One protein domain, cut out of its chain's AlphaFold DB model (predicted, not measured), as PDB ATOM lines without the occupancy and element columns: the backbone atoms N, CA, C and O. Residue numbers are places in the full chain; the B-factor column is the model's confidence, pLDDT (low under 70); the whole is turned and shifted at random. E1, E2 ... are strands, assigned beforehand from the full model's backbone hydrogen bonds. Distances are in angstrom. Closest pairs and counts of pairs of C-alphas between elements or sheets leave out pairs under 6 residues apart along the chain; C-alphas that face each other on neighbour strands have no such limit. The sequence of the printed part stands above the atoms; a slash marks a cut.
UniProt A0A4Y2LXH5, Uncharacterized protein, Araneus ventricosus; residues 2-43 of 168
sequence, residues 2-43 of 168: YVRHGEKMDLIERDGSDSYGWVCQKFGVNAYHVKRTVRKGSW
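This is residues 2 to 43 of the 168 residues of an uncharacterized protein of Araneus ventricosus (UniProt A0A4Y2LXH5). The core is one small, twisted sheet of three antiparallel strands with the longest strand, E2, in the middle: E2 and E3 make a long hairpin, and the short E1 pairs on the other side of E2. Before E1 the backbone folds back on itself in a short pairing of residues 3 to 4 with 7 to 8, and residues 38 to 43 make a tail after E3. The printed part has 42 residues and no named helix; its order, E1 E2 E3 along the chain and across the sheet, is a meander, each strand the antiparallel neighbour of the one before. The class is all strand, though under half of the residues, 17 of 42, are in named elements. The whole is flat, spanning 34 by 21 by 10 A, and only just loose, close to compact, with a radius of gyration of the C-alphas of 11.2 A.

Start at E2, residues 20 to 26, the inner strand. Beside it look for E3, residues 32 to 37, an edge strand: the two form an antiparallel hairpin at 166 degrees, with N 24 and O 34 3.0 A apart and N 34 and O 24 2.8 A apart, both within hydrogen-bond range. The other edge strand is E1, residues 10 to 13, in an antiparallel hairpin with E2 at 131 degrees; there N 10 and O 23 are within hydrogen-bond range at 2.8 A. The sheet is twisted, its C-alphas lying up to 4.0 A off the best plane.

Find C-alpha 10 at (7.785, -24.380, -19.410), where E1 begins its 10.1 A. E2 runs 19.5 A from C-alpha 20 at (5.430, -30.845, -11.743). E3 runs 17.0 A and ends at C-alpha 37, at (5.099, -24.478, -8.020).

The two C-alphas farthest apart are those of Val 29 and Trp 43, at 35.7 A. The printed part has no cut; the link from E2 to E3 is tight and that from E1 to E2 short. Look to residues 2 to 3 for the model's low confidence, with pLDDT under 70; the mean of the printed part is 85.4.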
ATOM      1  N   TYR A   2       1.351 -18.856 -17.388       66.44
ATOM      2  CA  TYR A   2       2.297 -18.099 -16.557       66.44
ATOM      3  C   TYR A   2       3.396 -17.486 -17.430       66.44
ATOM      4  O   TYR A   2       4.069 -18.197 -18.180       66.44
ATOM      5  N   VAL A   3       3.561 -16.166 -17.338       66.25
ATOM      6  CA  VAL A   3       4.567 -15.397 -18.081       66.25
ATOM      7  C   VAL A   3       5.494 -14.717 -17.078       66.25
ATOM      8  O   VAL A   3       5.032 -14.093 -16.122       66.25
ATOM      9  N   ARG A   4       6.810 -14.809 -17.289       70.81
ATOM     10  CA  ARG A   4       7.801 -14.016 -16.547       70.81
ATOM     11  C   ARG A   4       8.841 -13.476 -17.517       70.81
ATOM     12  O   ARG A   4       9.308 -14.209 -18.374       70.81
ATOM     13  N   HIS A   5       9.208 -12.202 -17.368       72.38
ATOM     14  CA  HIS A   5      10.095 -11.494 -18.306       72.38
ATOM     15  C   HIS A   5       9.570 -11.473 -19.755       72.38
ATOM     16  O   HIS A   5      10.355 -11.421 -20.693       72.38
ATOM     17  N   GLY A   6       8.245 -11.531 -19.940       75.31
ATOM     18  CA  GLY A   6       7.618 -11.609 -21.265       75.31
ATOM     19  C   GLY A   6       7.722 -12.983 -21.939       75.31
ATOM     20  O   GLY A   6       7.170 -13.163 -23.018       75.31
ATOM     21  N   GLU A   7       8.372 -13.961 -21.302       77.25
ATOM     22  CA  GLU A   7       8.532 -15.320 -21.817       77.25
ATOM     23  C   GLU A   7       7.576 -16.282 -21.090       77.25
ATOM     24  O   GLU A   7       7.366 -16.203 -19.870       77.25
ATOM     25  N   LYS A   8       6.961 -17.186 -21.860       83.25
ATOM     26  CA  LYS A   8       6.124 -18.274 -21.343       83.25
ATOM     27  C   LYS A   8       6.996 -19.222 -20.516       83.25
ATOM     28  O   LYS A   8       8.092 -19.564 -20.941       83.25
ATOM     29  N   MET A   9       6.506 -19.654 -19.356       90.81
ATOM     30  CA  MET A   9       7.192 -20.689 -18.578       90.81
ATOM     31  C   MET A   9       6.903 -22.088 -19.141       90.81
ATOM     32  O   MET A   9       5.776 -22.378 -19.552       90.81
ATOM     33  N   ASP A  10       7.899 -22.965 -19.075       91.12
ATOM     34  CA  ASP A  10       7.785 -24.380 -19.410       91.12
ATOM     35  C   ASP A  10       7.355 -25.188 -18.183       91.12
ATOM     36  O   ASP A  10       7.813 -24.937 -17.064       91.12
ATOM     37  N   LEU A  11       6.466 -26.161 -18.385       92.12
ATOM     38  CA  LEU A  11       6.077 -27.114 -17.348       92.12
ATOM     39  C   LEU A  11       7.038 -28.302 -17.389       92.12
ATOM     40  O   LEU A  11       7.187 -28.932 -18.435       92.12
ATOM     41  N   ILE A  12       7.673 -28.612 -16.262       92.88
ATOM     42  CA  ILE A  12       8.621 -29.722 -16.152       92.88
ATOM     43  C   ILE A  12       8.237 -30.663 -15.014       92.88
ATOM     44  O   ILE A  12       7.691 -30.216 -14.002       92.88
ATOM     45  N   GLU A  13       8.569 -31.942 -15.160       92.44
ATOM     46  CA  GLU A  13       8.489 -32.920 -14.074       92.44
ATOM     47  C   GLU A  13       9.483 -32.591 -12.956       92.44
ATOM     48  O   GLU A  13      10.560 -32.021 -13.186       92.44
ATOM     49  N   ARG A  14       9.097 -32.917 -11.723       85.88
ATOM     50  CA  ARG A  14       9.878 -32.680 -10.511       85.88
ATOM     51  C   ARG A  14       9.615 -33.722  -9.449       85.88
ATOM     52  O   ARG A  14       8.487 -34.164  -9.266       85.88
ATOM     53  N   ASP A  15      10.634 -33.947  -8.636       78.31
ATOM     54  CA  ASP A  15      10.476 -34.631  -7.363       78.31
ATOM     55  C   ASP A  15       9.659 -33.751  -6.402       78.31
ATOM     56  O   ASP A  15       9.985 -32.581  -6.172       78.31
ATOM     57  N   GLY A  16       8.572 -34.296  -5.856       76.56
ATOM     58  CA  GLY A  16       7.696 -33.596  -4.917       76.56
ATOM     59  C   GLY A  16       6.250 -34.085  -4.970       76.56
ATOM     60  O   GLY A  16       5.888 -34.898  -5.815       76.56
ATOM     61  N   SER A  17       5.415 -33.561  -4.071       75.94
ATOM     62  CA  SER A  17       3.999 -33.944  -3.942       75.94
ATOM     63  C   SER A  17       3.173 -33.688  -5.205       75.94
ATOM     64  O   SER A  17       2.267 -34.457  -5.505       75.94
ATOM     65  N   ASP A  18       3.492 -32.629  -5.951       81.81
ATOM     66  CA  ASP A  18       2.726 -32.214  -7.132       81.81
ATOM     67  C   ASP A  18       3.293 -32.759  -8.447       81.81
ATOM     68  O   ASP A  18       2.712 -32.520  -9.504       81.81
ATOM     69  N   SER A  19       4.429 -33.467  -8.416       85.00
ATOM     70  CA  SER A  19       5.150 -34.052  -9.567       85.00
ATOM     71  C   SER A  19       5.576 -33.098 -10.703       85.00
ATOM     72  O   SER A  19       6.349 -33.495 -11.570       85.00
ATOM     73  N   TYR A  20       5.144 -31.831 -10.698       90.12
ATOM     74  CA  TYR A  20       5.430 -30.845 -11.743       90.12
ATOM     75  C   TYR A  20       5.771 -29.459 -11.176       90.12
ATOM     76  O   TYR A  20       5.411 -29.095 -10.053       90.12
ATOM     77  N   GLY A  21       6.452 -28.634 -11.974       91.12
ATOM     78  CA  GLY A  21       6.707 -27.227 -11.666       91.12
ATOM     79  C   GLY A  21       6.985 -26.381 -12.902       91.12
ATOM     80  O   GLY A  21       7.433 -26.881 -13.929       91.12
ATOM     81  N   TRP A  22       6.760 -25.074 -12.786       91.88
ATOM     82  CA  TRP A  22       7.045 -24.113 -13.850       91.88
ATOM     83  C   TRP A  22       8.509 -23.675 -13.808       91.88
ATOM     84  O   TRP A  22       9.040 -23.341 -12.737       91.88
ATOM     85  N   VAL A  23       9.159 -23.644 -14.970       91.94
ATOM     86  CA  VAL A  23      10.525 -23.147 -15.150       91.94
ATOM     87  C   VAL A  23      10.588 -22.111 -16.253       91.94
ATOM     88  O   VAL A  23       9.968 -22.243 -17.297       91.94
ATOM     89  N   CYS A  24      11.360 -21.063 -16.004       90.75
ATOM     90  CA  CYS A  24      11.777 -20.132 -17.036       90.75
ATOM     91  C   CYS A  24      13.283 -19.958 -16.906       90.75
ATOM     92  O   CYS A  24      13.775 -19.551 -15.844       90.75
ATOM     93  N   GLN A  25      14.009 -20.341 -17.949       89.56
ATOM     94  CA  GLN A  25      15.461 -20.396 -17.942       89.56
ATOM     95  C   GLN A  25      16.023 -19.771 -19.211       89.56
ATOM     96  O   GLN A  25      15.665 -20.159 -20.317       89.56
ATOM     97  N   LYS A  26      16.969 -18.852 -19.030       89.06
ATOM     98  CA  LYS A  26      17.737 -18.238 -20.107       89.06
ATOM     99  C   LYS A  26      19.222 -18.346 -19.807       89.06
ATOM    100  O   LYS A  26      19.654 -18.067 -18.688       89.06
ATOM    101  N   PHE A  27      19.999 -18.727 -20.814       90.31
ATOM    102  CA  PHE A  27      21.459 -18.775 -20.757       90.31
ATOM    103  C   PHE A  27      22.066 -17.560 -21.480       90.31
ATOM    104  O   PHE A  27      21.438 -16.989 -22.370       90.31
ATOM    105  N   GLY A  28      23.293 -17.169 -21.119       91.06
ATOM    106  CA  GLY A  28      24.018 -16.059 -21.756       91.06
ATOM    107  C   GLY A  28      23.851 -14.705 -21.053       91.06
ATOM    108  O   GLY A  28      23.803 -14.630 -19.827       91.06
ATOM    109  N   VAL A  29      23.813 -13.609 -21.822       87.00
ATOM    110  CA  VAL A  29      23.661 -12.248 -21.273       87.00
ATOM    111  C   VAL A  29      22.262 -12.091 -20.669       87.00
ATOM    112  O   VAL A  29      21.268 -12.429 -21.309       87.00
ATOM    113  N   ASN A  30      22.190 -11.570 -19.439       85.88
ATOM    114  CA  ASN A  30      20.974 -11.546 -18.612       85.88
ATOM    115  C   ASN A  30      20.405 -12.953 -18.341       85.88
ATOM    116  O   ASN A  30      19.190 -13.157 -18.388       85.88
ATOM    117  N   ALA A  31      21.287 -13.927 -18.082       88.69
ATOM    118  CA  ALA A  31      20.892 -15.274 -17.689       88.69
ATOM    119  C   ALA A  31      20.033 -15.265 -16.423       88.69
ATOM    120  O   ALA A  31      20.299 -14.542 -15.460       88.69
ATOM    121  N   TYR A  32      19.022 -16.123 -16.413       89.31
ATOM    122  CA  TYR A  32      18.164 -16.317 -15.259       89.31
ATOM    123  C   TYR A  32      17.658 -17.755 -15.213       89.31
ATOM    124  O   TYR A  32      17.544 -18.428 -16.236       89.31
ATOM    125  N   HIS A  33      17.324 -18.222 -14.014       90.50
ATOM    126  CA  HIS A  33      16.696 -19.518 -13.803       90.50
ATOM    127  C   HIS A  33      15.644 -19.384 -12.708       90.50
ATOM    128  O   HIS A  33      15.957 -19.099 -11.553       90.50
ATOM    129  N   VAL A  34      14.382 -19.561 -13.072       89.81
ATOM    130  CA  VAL A  34      13.241 -19.260 -12.207       89.81
ATOM    131  C   VAL A  34      12.383 -20.486 -12.100       89.81
ATOM    132  O   VAL A  34      12.015 -21.067 -13.112       89.81
ATOM    133  N   LYS A  35      12.028 -20.839 -10.871       89.62
ATOM    134  CA  LYS A  35      11.201 -21.993 -10.554       89.62
ATOM    135  C   LYS A  35       9.950 -21.525  -9.816       89.62
ATOM    136  O   LYS A  35      10.059 -20.694  -8.915       89.62
ATOM    137  N   ARG A  36       8.782 -22.065 -10.160       89.62
ATOM    138  CA  ARG A  36       7.524 -21.873  -9.417       89.62
ATOM    139  C   ARG A  36       6.794 -23.206  -9.266       89.62
ATOM    140  O   ARG A  36       6.975 -24.104 -10.085       89.62
ATOM    141  N   THR A  37       6.009 -23.340  -8.201       88.75
ATOM    142  CA  THR A  37       5.099 -24.478  -8.020       88.75
ATOM    143  C   THR A  37       3.950 -24.368  -9.017       88.75
ATOM    144  O   THR A  37       3.601 -23.263  -9.437       88.75
ATOM    145  N   VAL A  38       3.338 -25.497  -9.378       90.69
ATOM    146  CA  VAL A  38       2.110 -25.495 -10.196       90.69
ATOM    147  C   VAL A  38       0.939 -24.808  -9.499       90.69
ATOM    148  O   VAL A  38       0.037 -24.312 -10.161       90.69
ATOM    149  N   ARG A  39       0.998 -24.735  -8.167       89.38
ATOM    150  CA  ARG A  39      -0.018 -24.135  -7.304       89.38
ATOM    151  C   ARG A  39       0.025 -22.612  -7.246       89.38
ATOM    152  O   ARG A  39      -0.962 -22.020  -6.823       89.38
ATOM    153  N   LYS A  40       1.149 -21.982  -7.610       88.19
ATOM    154  CA  LYS A  40       1.335 -20.534  -7.428       88.19
ATOM    155  C   LYS A  40       0.227 -19.763  -8.141       88.19
ATOM    156  O   LYS A  40       0.054 -20.005  -9.322       88.19
ATOM    157  N   GLY A  41      -0.455 -18.838  -7.462       82.38
ATOM    158  CA  GLY A  41      -1.545 -18.036  -8.041       82.38
ATOM    159  C   GLY A  41      -2.857 -18.796  -8.260       82.38
ATOM    160  O   GLY A  41      -3.733 -18.311  -8.961       82.38
ATOM    161  N   SER A  42      -2.995 -19.995  -7.694       86.06
ATOM    162  CA  SER A  42      -4.238 -20.770  -7.723       86.06
ATOM    163  C   SER A  42      -4.801 -20.933  -6.319       86.06
ATOM    164  O   SER A  42      -4.112 -20.705  -5.329       86.06
ATOM    165  N   TRP A  43      -6.018 -21.455  -6.225       82.25
ATOM    166  CA  TRP A  43      -6.642 -21.838  -4.958       82.25
ATOM    167  C   TRP A  43      -5.787 -22.777  -4.078       82.25
ATOM    168  O   TRP A  43      -5.942 -22.799  -2.862       82.25
TER     169      TRP A  43